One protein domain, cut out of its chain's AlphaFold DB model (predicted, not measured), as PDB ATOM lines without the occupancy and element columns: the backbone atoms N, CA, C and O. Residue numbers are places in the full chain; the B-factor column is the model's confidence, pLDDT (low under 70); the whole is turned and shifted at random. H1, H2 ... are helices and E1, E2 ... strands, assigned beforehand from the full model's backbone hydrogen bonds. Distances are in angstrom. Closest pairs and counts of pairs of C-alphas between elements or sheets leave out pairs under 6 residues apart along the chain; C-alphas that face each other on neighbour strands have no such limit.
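Overview. This is residues 15 to 104 of the 396 residues of the protein "LMWPc domain-containing protein" of Acidobacteria bacterium (UniProt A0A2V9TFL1). A two-stranded hairpin, E2 and E3, has H1 packed over it; away from it, H2 and H3 make a loose second part, and residues 90 to 104 fold back past them to E1. The 90 printed residues hold, in order, E1, H1, E2, E3, H2 and H3, with under half in named elements. The class is mixed, the sheet antiparallel; the whole is compact, radius of gyration of the C-alphas 14.0 A, spans 45 by 31 by 25 A.

Along the chain. E2 is residues 46 to 51, 15.9 A; E3, 58 to 64, 17.7 A; H1, 28 to 38, 15.2 A; E1, 16 to 18, from C-alpha 16 at (122.263, 125.951, 122.024); H2, 72 to 76; H3, 81 to 89, 12.3 A, to C-alpha 89 at (109.813, 154.279, 116.619).

Arrangement. E2 and E3 are antiparallel at 158 degrees, with N 46 and O 64 at 2.9 A. The closest C-alphas of H1 and E2, Ala 32 and Val 47, are 6.1 A apart. H2 and H3 are close but not clearly touching: their closest C-alphas, Ile 75 and Phe 81, are 7.3 A apart. H1 and H3 are apart. E1 pairs with no named strand. In H1, H2 and H3 every O i to N i+4 pair is within hydrogen-bond range.

Size, cuts and confidence. The farthest C-alphas, Glu 54 and His 90, are 44.9 A apart. The printed part has no cut and no long link. pLDDT is under 70 at residues 15 to 28, 69 and 98.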
ATOM      1  N   ARG A  15     118.446 124.236 121.684       51.62
ATOM      2  CA  ARG A  15     118.972 124.323 123.069       51.62
ATOM      3  C   ARG A  15     120.267 125.123 123.218       51.62
ATOM      4  O   ARG A  15     120.577 125.596 124.302       51.62
ATOM      5  N   HIS A  16     121.023 125.205 122.129       48.66
ATOM      6  CA  HIS A  16     122.263 125.951 122.024       48.66
ATOM      7  C   HIS A  16     122.256 126.681 120.689       48.66
ATOM      8  O   HIS A  16     122.015 126.080 119.641       48.66
ATOM      9  N   ARG A  17     122.545 127.974 120.732       60.03
ATOM     10  CA  ARG A  17     122.873 128.796 119.562       60.03
ATOM     11  C   ARG A  17     124.167 129.546 119.870       60.03
ATOM     12  O   ARG A  17     124.568 129.645 121.031       60.03
ATOM     13  N   GLY A  18     124.842 130.027 118.839       51.44
ATOM     14  CA  GLY A  18     126.029 130.840 119.038       51.44
ATOM     15  C   GLY A  18     126.309 131.763 117.872       51.44
ATOM     16  O   GLY A  18     125.812 131.533 116.768       51.44
ATOM     17  N   SER A  19     127.088 132.804 118.140       52.31
ATOM     18  CA  SER A  19     127.495 133.803 117.152       52.31
ATOM     19  C   SER A  19     128.693 133.317 116.325       52.31
ATOM     20  O   SER A  19     129.547 132.566 116.810       52.31
ATOM     21  N   ARG A  20     128.764 133.730 115.058       53.59
ATOM     22  CA  ARG A  20     129.854 133.411 114.119       53.59
ATOM     23  C   ARG A  20     130.256 134.664 113.353       53.59
ATOM     24  O   ARG A  20     129.379 135.457 113.054       53.59
ATOM     25  N   SER A  21     131.543 134.798 113.032       44.66
ATOM     26  CA  SER A  21     132.054 135.866 112.169       44.66
ATOM     27  C   SER A  21     131.583 135.702 110.724       44.66
ATOM     28  O   SER A  21     131.319 134.583 110.277       44.66
ATOM     29  N   ASP A  22     131.554 136.816 110.000       53.06
ATOM     30  CA  ASP A  22     131.259 136.859 108.572       53.06
ATOM     31  C   ASP A  22     132.446 136.309 107.759       53.06
ATOM     32  O   ASP A  22     133.602 136.638 108.042       53.06
ATOM     33  N   CYS A  23     132.190 135.435 106.786       38.69
ATOM     34  CA  CYS A  23     133.214 134.944 105.864       38.69
ATOM     35  C   CYS A  23     132.669 134.865 104.425       38.69
ATOM     36  O   CYS A  23     131.743 134.118 104.112       38.69
ATOM     37  N   ASP A  24     133.273 135.663 103.544       43.25
ATOM     38  CA  ASP A  24     132.979 135.821 102.110       43.25
ATOM     39  C   ASP A  24     133.136 134.469 101.361       43.25
ATOM     40  O   ASP A  24     134.092 133.736 101.609       43.25
ATOM     41  N   ARG A  25     132.231 133.933 100.517       45.03
ATOM     42  CA  ARG A  25     131.532 134.440  99.306       45.03
ATOM     43  C   ARG A  25     130.055 133.992  99.197       45.03
ATOM     44  O   ARG A  25     129.465 133.942  98.117       45.03
ATOM     45  N   ARG A  26     129.453 133.569 100.309       54.75
ATOM     46  CA  ARG A  26     128.063 133.069 100.423       54.75
ATOM     47  C   ARG A  26     127.391 133.691 101.650       54.75
ATOM     48  O   ARG A  26     126.761 132.988 102.432       54.75
ATOM     49  N   ASP A  27     127.590 134.996 101.815       66.19
ATOM     50  CA  ASP A  27     127.211 135.750 103.008       66.19
ATOM     51  C   ASP A  27     125.672 135.766 103.212       66.19
ATOM     52  O   ASP A  27     124.925 136.293 102.377       66.19
ATOM     53  N   PRO A  28     125.166 135.172 104.309       66.88
ATOM     54  CA  PRO A  28     123.750 135.200 104.662       66.88
ATOM     55  C   PRO A  28     123.208 136.615 104.922       66.88
ATOM     56  O   PRO A  28     122.022 136.856 104.700       66.88
ATOM     57  N   ARG A  29     124.040 137.561 105.374       70.19
ATOM     58  CA  ARG A  29     123.636 138.925 105.744       70.19
ATOM     59  C   ARG A  29     123.288 139.765 104.520       70.19
ATOM     60  O   ARG A  29     122.219 140.374 104.484       70.19
ATOM     61  N   SER A  30     124.141 139.772 103.498       72.50
ATOM     62  CA  SER A  30     123.855 140.443 102.223       72.50
ATOM     63  C   SER A  30     122.624 139.853 101.530       72.50
ATOM     64  O   SER A  30     121.786 140.607 101.027       72.50
ATOM     65  N   ARG A  31     122.449 138.524 101.579       77.25
ATOM     66  CA  ARG A  31     121.248 137.836 101.072       77.25
ATOM     67  C   ARG A  31     119.990 138.202 101.856       77.25
ATOM     68  O   ARG A  31     118.969 138.479 101.234       77.25
ATOM     69  N   ALA A  32     120.066 138.252 103.186       83.81
ATOM     70  CA  ALA A  32     118.970 138.707 104.038       83.81
ATOM     71  C   ALA A  32     118.565 140.146 103.702       83.81
ATOM     72  O   ALA A  32     117.390 140.417 103.478       83.81
ATOM     73  N   GLY A  33     119.538 141.057 103.601       83.50
ATOM     74  CA  GLY A  33     119.278 142.456 103.265       83.50
ATOM     75  C   GLY A  33     118.685 142.634 101.867       83.50
ATOM     76  O   GLY A  33     117.783 143.446 101.685       83.50
ATOM     77  N   GLY A  34     119.160 141.868 100.879       84.25
ATOM     78  CA  GLY A  34     118.586 141.854  99.532       84.25
ATOM     79  C   GLY A  34     117.146 141.342  99.513       84.25
ATOM     80  O   GLY A  34     116.288 141.978  98.910       84.25
ATOM     81  N   LEU A  35     116.877 140.240 100.219       85.56
ATOM     82  CA  LEU A  35     115.541 139.660 100.344       85.56
ATOM     83  C   LEU A  35     114.560 140.642 100.996       85.56
ATOM     84  O   LEU A  35     113.503 140.894 100.433       85.56
ATOM     85  N   LEU A  36     114.915 141.225 102.143       88.81
ATOM     86  CA  LEU A  36     114.034 142.151 102.859       88.81
ATOM     87  C   LEU A  36     113.751 143.425 102.052       88.81
ATOM     88  O   LEU A  36     112.615 143.883 102.039       88.81
ATOM     89  N   ARG A  37     114.744 143.954 101.321       89.31
ATOM     90  CA  ARG A  37     114.525 145.086 100.403       89.31
ATOM     91  C   ARG A  37     113.589 144.730  99.254       89.31
ATOM     92  O   ARG A  37     112.720 145.522  98.927       89.31
ATOM     93  N   ALA A  38     113.755 143.551  98.653       89.12
ATOM     94  CA  ALA A  38     112.887 143.093  97.568       89.12
ATOM     95  C   ALA A  38     111.446 142.825  98.032       89.12
ATOM     96  O   ALA A  38     110.523 142.909  97.231       89.12
ATOM     97  N   LEU A  39     111.264 142.497  99.313       88.06
ATOM     98  CA  LEU A  39     109.954 142.345  99.945       88.06
ATOM     99  C   LEU A  39     109.347 143.675 100.408       88.06
ATOM    100  O   LEU A  39     108.256 143.645 100.968       88.06
ATOM    101  N   GLU A  40     110.053 144.800 100.232       92.19
ATOM    102  CA  GLU A  40     109.669 146.107 100.787       92.19
ATOM    103  C   GLU A  40     109.335 146.004 102.286       92.19
ATOM    104  O   GLU A  40     108.371 146.576 102.788       92.19
ATOM    105  N   TRP A  41     110.121 145.197 103.009       90.19
ATOM    106  CA  TRP A  41     109.824 144.854 104.392       90.19
ATOM    107  C   TRP A  41     110.136 146.016 105.334       90.19
ATOM    108  O   TRP A  41     111.279 146.475 105.408       90.19
ATOM    109  N   GLU A  42     109.152 146.397 106.146       86.12
ATOM    110  CA  GLU A  42     109.310 147.364 107.229       86.12
ATOM    111  C   GLU A  42     109.118 146.699 108.599       86.12
ATOM    112  O   GLU A  42     108.225 145.878 108.808       86.12
ATOM    113  N   GLY A  43     109.981 147.056 109.553       85.50
ATOM    114  CA  GLY A  43     109.958 146.522 110.915       85.50
ATOM    115  C   GLY A  43     110.943 145.369 111.171       85.50
ATOM    116  O   GLY A  43     111.796 145.056 110.336       85.50
ATOM    117  N   PRO A  44     110.879 144.745 112.361       86.44
ATOM    118  CA  PRO A  44     111.853 143.755 112.795       86.44
ATOM    119  C   PRO A  44     111.687 142.446 112.021       86.44
ATOM    120  O   PRO A  44     110.584 141.913 111.891       86.44
ATOM    121  N   ALA A  45     112.809 141.896 111.559       86.88
ATOM    122  CA  ALA A  45     112.846 140.623 110.855       86.88
ATOM    123  C   ALA A  45     114.030 139.768 111.312       86.88
ATOM    124  O   ALA A  45     115.160 140.245 111.430       86.88
ATOM    125  N   MET A  46     113.778 138.477 111.512       86.44
ATOM    126  CA  MET A  46     114.809 137.462 111.690       86.44
ATOM    127  C   MET A  46     114.833 136.561 110.461       86.44
ATOM    128  O   MET A  46     113.866 135.852 110.190       86.44
ATOM    129  N   VAL A  47     115.941 136.591 109.725       85.88
ATOM    130  CA  VAL A  47     116.142 135.762 108.533       85.88
ATOM    131  C   VAL A  47     117.032 134.584 108.907       85.88
ATOM    132  O   VAL A  47     118.195 134.768 109.271       85.88
ATOM    133  N   GLU A  48     116.489 133.374 108.839       85.12
ATOM    134  CA  GLU A  48     117.221 132.162 109.192       85.12
ATOM    135  C   GLU A  48     117.819 131.484 107.954       85.12
ATOM    136  O   GLU A  48     117.167 131.297 106.923       85.12
ATOM    137  N   PHE A  49     119.068 131.044 108.093       83.81
ATOM    138  CA  PHE A  49     119.761 130.238 107.096       83.81
ATOM    139  C   PHE A  49     120.369 128.996 107.738       83.81
ATOM    140  O   PHE A  49     120.868 129.030 108.866       83.81
ATOM    141  N   ARG A  50     120.408 127.897 106.984       81.69
ATOM    142  CA  ARG A  50     121.213 126.721 107.313       81.69
ATOM    143  C   ARG A  50     122.451 126.683 106.442       81.69
ATOM    144  O   ARG A  50     122.369 126.804 105.226       81.69
ATOM    145  N   VAL A  51     123.595 126.475 107.083       78.38
ATOM    146  CA  VAL A  51     124.874 126.306 106.395       78.38
ATOM    147  C   VAL A  51     125.282 124.844 106.479       78.38
ATOM    148  O   VAL A  51     125.449 124.297 107.573       78.38
ATOM    149  N   ASP A  52     125.430 124.216 105.319       77.31
ATOM    150  CA  ASP A  52     126.071 122.916 105.195       77.31
ATOM    151  C   ASP A  52     127.552 123.054 105.576       77.31
ATOM    152  O   ASP A  52     128.271 123.905 105.053       77.31
ATOM    153  N   ARG A  53     128.000 122.230 106.527       73.75
ATOM    154  CA  ARG A  53     129.360 122.295 107.074       73.75
ATOM    155  C   ARG A  53     130.419 121.729 106.136       73.75
ATOM    156  O   ARG A  53     131.570 122.128 106.265       73.75
ATOM    157  N   GLU A  54     130.051 120.808 105.253       77.25
ATOM    158  CA  GLU A  54     130.986 120.162 104.330       77.25
ATOM    159  C   GLU A  54     131.161 121.015 103.079       77.25
ATOM    160  O   GLU A  54     132.278 121.306 102.662       77.25
ATOM    161  N   THR A  55     130.045 121.474 102.508       77.69
ATOM    162  CA  THR A  55     130.070 122.239 101.255       77.69
ATOM    163  C   THR A  55     130.173 123.751 101.471       77.69
ATOM    164  O   THR A  55     130.458 124.498 100.529       77.69
ATOM    165  N   GLY A  56     129.912 124.235 102.691       73.50
ATOM    166  CA  GLY A  56     129.792 125.661 103.009       73.50
ATOM    167  C   GLY A  56     128.562 126.323 102.378       73.50
ATOM    168  O   GLY A  56     128.482 127.550 102.322       73.50
ATOM    169  N   SER A  57     127.633 125.538 101.824       76.56
ATOM    170  CA  SER A  57     126.471 126.059 101.104       76.56
ATOM    171  C   SER A  57     125.427 126.592 102.071       76.56
ATOM    172  O   SER A  57     125.104 125.950 103.068       76.56
ATOM    173  N   CYS A  58     124.897 127.771 101.762       74.62
ATOM    174  CA  CYS A  58     123.904 128.460 102.569       74.62
ATOM    175  C   CYS A  58     122.513 128.293 101.945       74.62
ATOM    176  O   CYS A  58     122.307 128.642 100.780       74.62
ATOM    177  N   PHE A  59     121.570 127.780 102.729       80.00
ATOM    178  CA  PHE A  59     120.183 127.550 102.349       80.00
ATOM    179  C   PHE A  59     119.279 128.445 103.189       80.00
ATOM    180  O   PHE A  59     119.351 128.423 104.419       80.00
ATOM    181  N   PHE A  60     118.447 129.242 102.524       83.31
ATOM    182  CA  PHE A  60     117.412 130.034 103.181       83.31
ATOM    183  C   PHE A  60     116.379 129.107 103.834       83.31
ATOM    184  O   PHE A  60     115.999 128.097 103.239       83.31
ATOM    185  N   MET A  61     115.954 129.447 105.051       84.50
ATOM    186  CA  MET A  61     114.969 128.673 105.804       84.50
ATOM    187  C   MET A  61     113.643 129.416 105.906       84.50
ATOM    188  O   MET A  61     112.632 128.925 105.418       84.50
ATOM    189  N   GLU A  62     113.656 130.585 106.545       84.88
ATOM    190  CA  GLU A  62     112.454 131.364 106.833       84.88
ATOM    191  C   GLU A  62     112.784 132.830 107.148       84.88
ATOM    192  O   GLU A  62     113.920 133.171 107.495       84.88
ATOM    193  N   VAL A  63     111.768 133.690 107.038       85.62
ATOM    194  CA  VAL A  63     111.761 135.054 107.586       85.62
ATOM    195  C   VAL A  63     110.685 135.118 108.664       85.62
ATOM    196  O   VAL A  63     109.520 134.839 108.391       85.62
ATOM    197  N   ASN A  64     111.060 135.523 109.873       86.00
ATOM    198  CA  ASN A  64     110.134 135.767 110.973       86.00
ATOM    199  C   ASN A  64     109.981 137.271 111.209       86.00
ATOM    200  O   ASN A  64     110.931 137.930 111.624       86.00
ATOM    201  N   GLY A  65     108.772 137.792 111.008       84.88
ATOM    202  CA  GLY A  65     108.416 139.201 111.223       84.88
ATOM    203  C   GLY A  65     108.160 139.593 112.681       84.88
ATOM    204  O   GLY A  65     107.252 140.370 112.960       84.88
ATOM    205  N   ARG A  66     108.865 138.978 113.634       82.75
ATOM    206  CA  ARG A  66     108.680 139.212 115.073       82.75
ATOM    207  C   ARG A  66     109.974 138.982 115.839       82.75
ATOM    208  O   ARG A  66     110.835 138.223 115.395       82.75
ATOM    209  N   TYR A  67     110.063 139.555 117.038       80.75
ATOM    210  CA  TYR A  67     111.078 139.134 117.998       80.75
ATOM    211  C   TYR A  67     110.850 137.679 118.395       80.75
ATOM    212  O   TYR A  67     109.723 137.252 118.649       80.75
ATOM    213  N   TRP A  68     111.936 136.916 118.429       72.75
ATOM    214  CA  TRP A  68     111.899 135.512 118.808       72.75
ATOM    215  C   TRP A  68     112.355 135.340 120.254       72.75
ATOM    216  O   TRP A  68     113.058 136.195 120.792       72.75
ATOM    217  N   GLY A  69     112.062 134.190 120.865       69.19
ATOM    218  CA  GLY A  69     112.573 133.850 122.203       69.19
ATOM    219  C   GLY A  69     114.108 133.808 122.296       69.19
ATOM    220  O   GLY A  69     114.667 133.637 123.369       69.19
ATOM    221  N   THR A  70     114.811 133.972 121.170       72.12
ATOM    222  CA  THR A  70     116.273 134.009 121.075       72.12
ATOM    223  C   THR A  70     116.850 135.422 120.999       72.12
ATOM    224  O   THR A  70     118.044 135.551 120.744       72.12
ATOM    225  N   SER A  71     116.044 136.473 121.186       77.88
ATOM    226  CA  SER A  71     116.509 137.872 121.169       77.88
ATOM    227  C   SER A  71     117.535 138.188 122.260       77.88
ATOM    228  O   SER A  71     118.304 139.129 122.111       77.88
ATOM    229  N   SER A  72     117.624 137.387 123.320       81.44
ATOM    230  CA  SER A  72     118.650 137.571 124.349       81.44
ATOM    231  C   SER A  72     120.064 137.231 123.871       81.44
ATOM    232  O   SER A  72     121.021 137.833 124.344       81.44
ATOM    233  N   LEU A  73     120.230 136.325 122.897       82.81
ATOM    234  CA  LEU A  73     121.549 136.010 122.341       82.81
ATOM    235  C   LEU A  73     122.223 137.222 121.665       82.81
ATOM    236  O   LEU A  73     123.381 137.477 121.990       82.81
ATOM    237  N   PRO A  74     121.581 137.959 120.735       82.19
ATOM    238  CA  PRO A  74     122.189 139.153 120.164       82.19
ATOM    239  C   PRO A  74     122.403 140.256 121.208       82.19
ATOM    240  O   PRO A  74     123.463 140.872 121.179       82.19
ATOM    241  N   ILE A  75     121.501 140.429 122.187       83.81
ATOM    242  CA  ILE A  75     121.691 141.394 123.291       83.81
ATOM    243  C   ILE A  75     122.969 141.070 124.071       83.81
ATOM    244  O   ILE A  75     123.839 141.921 124.234       83.81
ATOM    245  N   LEU A  76     123.142 139.807 124.476       80.31
ATOM    246  CA  LEU A  76     124.354 139.335 125.147       80.31
ATOM    247  C   LEU A  76     125.610 139.487 124.266       80.31
ATOM    248  O   LEU A  76     126.720 139.571 124.789       80.31
ATOM    249  N   ALA A  77     125.447 139.509 122.937       82.94
ATOM    250  CA  ALA A  77     126.538 139.697 121.983       82.94
ATOM    251  C   ALA A  77     126.904 141.177 121.798       82.94
ATOM    252  O   ALA A  77     127.868 141.461 121.088       82.94
ATOM    253  N   GLY A  78     126.157 142.094 122.423       83.56
ATOM    254  CA  GLY A  78     126.327 143.542 122.312       83.56
ATOM    255  C   GLY A  78     125.416 144.210 121.278       83.56
ATOM    256  O   GLY A  78     125.668 145.352 120.908       83.56
ATOM    257  N   VAL A  79     124.382 143.522 120.780       85.81
ATOM    258  CA  VAL A  79     123.468 144.035 119.745       85.81
ATOM    259  C   VAL A  79     122.023 143.979 120.235       85.81
ATOM    260  O   VAL A  79     121.364 142.938 120.179       85.81
ATOM    261  N   ASP A  80     121.508 145.119 120.689       87.75
ATOM    262  CA  ASP A  80     120.166 145.233 121.263       87.75
ATOM    263  C   ASP A  80     119.127 145.671 120.216       87.75
ATOM    264  O   ASP A  80     118.737 146.832 120.114       87.75
ATOM    265  N   PHE A  81     118.689 144.719 119.383       86.69
ATOM    266  CA  PHE A  81     117.671 144.979 118.355       86.69
ATOM    267  C   PHE A  81     116.335 145.516 118.906       86.69
ATOM    268  O   PHE A  81     115.730 146.352 118.228       86.69
ATOM    269  N   PRO A  82     115.820 145.052 120.065       88.06
ATOM    270  CA  PRO A  82     114.664 145.677 120.707       88.06
ATOM    271  C   PRO A  82     114.877 147.157 121.022       88.06
ATOM    272  O   PRO A  82     114.028 147.970 120.652       88.06
ATOM    273  N   LEU A  83     116.015 147.517 121.625       88.38
ATOM    274  CA  LEU A  83     116.340 148.912 121.919       88.38
ATOM    275  C   LEU A  83     116.415 149.745 120.637       88.38
ATOM    276  O   LEU A  83     115.766 150.782 120.552       88.38
ATOM    277  N   TYR A  84     117.126 149.273 119.609       89.75
ATOM    278  CA  TYR A  84     117.254 150.017 118.351       89.75
ATOM    279  C   TYR A  84     115.907 150.270 117.674       89.75
ATOM    280  O   TYR A  84     115.668 151.349 117.138       89.75
ATOM    281  N   HIS A  85     115.013 149.286 117.699       89.56
ATOM    282  CA  HIS A  85     113.682 149.451 117.127       89.56
ATOM    283  C   HIS A  85     112.827 150.416 117.950       89.56
ATOM    284  O   HIS A  85     112.140 151.250 117.365       89.56
ATOM    285  N   TRP A  86     112.904 150.356 119.285       91.12
ATOM    286  CA  TRP A  86     112.257 151.339 120.151       91.12
ATOM    287  C   TRP A  86     112.736 152.758 119.821       91.12
ATOM    288  O   TRP A  86     111.902 153.632 119.608       91.12
ATOM    289  N   GLN A  87     114.047 152.962 119.668       92.81
ATOM    290  CA  GLN A  87     114.637 154.248 119.285       92.81
ATOM    291  C   GLN A  87     114.074 154.760 117.952       92.81
ATOM    292  O   GLN A  87     113.560 155.875 117.891       92.81
ATOM    293  N   ILE A  88     114.072 153.920 116.912       90.12
ATOM    294  CA  ILE A  88     113.528 154.276 115.589       90.12
ATOM    295  C   ILE A  88     112.057 154.701 115.686       90.12
ATOM    296  O   ILE A  88     111.672 155.721 115.113       90.12
ATOM    297  N   LEU A  89     111.234 153.958 116.435       90.88
ATOM    298  CA  LEU A  89     109.813 154.279 116.619       90.88
ATOM    299  C   LEU A  89     109.584 155.602 117.366       90.88
ATOM    300  O   LEU A  89     108.529 156.211 117.204       90.88
ATOM    301  N   HIS A  90     110.562 156.059 118.150       94.69
ATOM    302  CA  HIS A  90     110.520 157.337 118.869       94.69
ATOM    303  C   HIS A  90     111.248 158.464 118.116       94.69
ATOM    304  O   HIS A  90     111.445 159.547 118.663       94.69
ATOM    305  N   GLY A  91     111.623 158.240 116.851       93.56
ATOM    306  CA  GLY A  91     112.317 159.228 116.022       93.56
ATOM    307  C   GLY A  91     113.794 159.415 116.378       93.56
ATOM    308  O   GLY A  91     114.423 160.357 115.900       93.56
ATOM    309  N   GLU A  92     114.361 158.530 117.200       94.38
ATOM    310  CA  GLU A  92     115.788 158.505 117.505       94.38
ATOM    311  C   GLU A  92     116.575 157.738 116.429       94.38
ATOM    312  O   GLU A  92     116.077 156.819 115.775       94.38
ATOM    313  N   GLN A  93     117.849 158.101 116.266       90.56
ATOM    314  CA  GLN A  93     118.799 157.396 115.403       90.56
ATOM    315  C   GLN A  93     119.640 156.442 116.267       90.56
ATOM    316  O   GLN A  93     120.497 156.916 117.020       90.56
ATOM    317  N   PRO A  94     119.421 155.116 116.199       88.50
ATOM    318  CA  PRO A  94     120.167 154.173 117.020       88.50
ATOM    319  C   PRO A  94     121.643 154.137 116.617       88.50
ATOM    320  O   PRO A  94     121.988 154.080 115.434       88.50
ATOM    321  N   HIS A  95     122.535 154.096 117.606       85.88
ATOM    322  CA  HIS A  95     123.945 153.813 117.358       85.88
ATOM    323  C   HIS A  95     124.146 152.301 117.213       85.88
ATOM    324  O   HIS A  95     124.250 151.573 118.199       85.88
ATOM    325  N   VAL A  96     124.191 151.818 115.972       81.25
ATOM    326  CA  VAL A  96     124.395 150.394 115.685       81.25
ATOM    327  C   VAL A  96     125.891 150.082 115.665       81.25
ATOM    328  O   VAL A  96     126.594 150.449 114.724       81.25
ATOM    329  N   SER A  97     126.375 149.372 116.688       71.94
ATOM    330  CA  SER A  97     127.746 148.845 116.699       71.94
ATOM    331  C   SER A  97     127.978 147.911 115.504       71.94
ATOM    332  O   SER A  97     127.187 146.999 115.246       71.94
ATOM    333  N   GLY A  98     129.081 148.118 114.779       69.88
ATOM    334  CA  GLY A  98     129.538 147.199 113.730       69.88
ATOM    335  C   GLY A  98     130.165 145.914 114.279       69.88
ATOM    336  O   GLY A  98     130.357 144.953 113.533       69.88
ATOM    337  N   GLU A  99     130.455 145.887 115.579       76.50
ATOM    338  CA  GLU A  99     131.151 144.807 116.268       76.50
ATOM    339  C   GLU A  99     130.226 144.116 117.274       76.50
ATOM    340  O   GLU A  99     129.454 144.764 117.986       76.50
ATOM    341  N   TYR A 100     130.317 142.787 117.338       81.56
ATOM    342  CA  TYR A 100     129.608 141.955 118.307       81.56
ATOM    343  C   TYR A 100     130.492 140.791 118.755       81.56
ATOM    344  O   TYR A 100     131.377 140.335 118.026       81.56
ATOM    345  N   ALA A 101     130.235 140.270 119.953       79.38
ATOM    346  CA  ALA A 101     130.992 139.149 120.493       79.38
ATOM    347  C   ALA A 101     130.747 137.867 119.673       79.38
ATOM    348  O   ALA A 101     129.630 137.339 119.618       79.38
ATOM    349  N   ILE A 102     131.803 137.336 119.054       78.12
ATOM    350  CA  ILE A 102     131.784 136.088 118.275       78.12
ATOM    351  C   ILE A 102     132.118 134.891 119.175       78.12
ATOM    352  O   ILE A 102     132.926 134.986 120.093       78.12
ATOM    353  N   GLY A 103     131.508 133.735 118.902       72.69
ATOM    354  CA  GLY A 103     131.765 132.496 119.639       72.69
ATOM    355  C   GLY A 103     131.006 132.387 120.959       72.69
ATOM    356  O   GLY A 103     131.130 131.372 121.649       72.69
ATOM    357  N   MET A 104     130.180 133.381 121.287       72.81
ATOM    358  CA  MET A 104     129.319 133.320 122.454       72.81
ATOM    359  C   MET A 104     128.264 132.236 122.269       72.81
ATOM    360  O   MET A 104     127.708 132.058 121.183       72.81
TER     361      MET A 104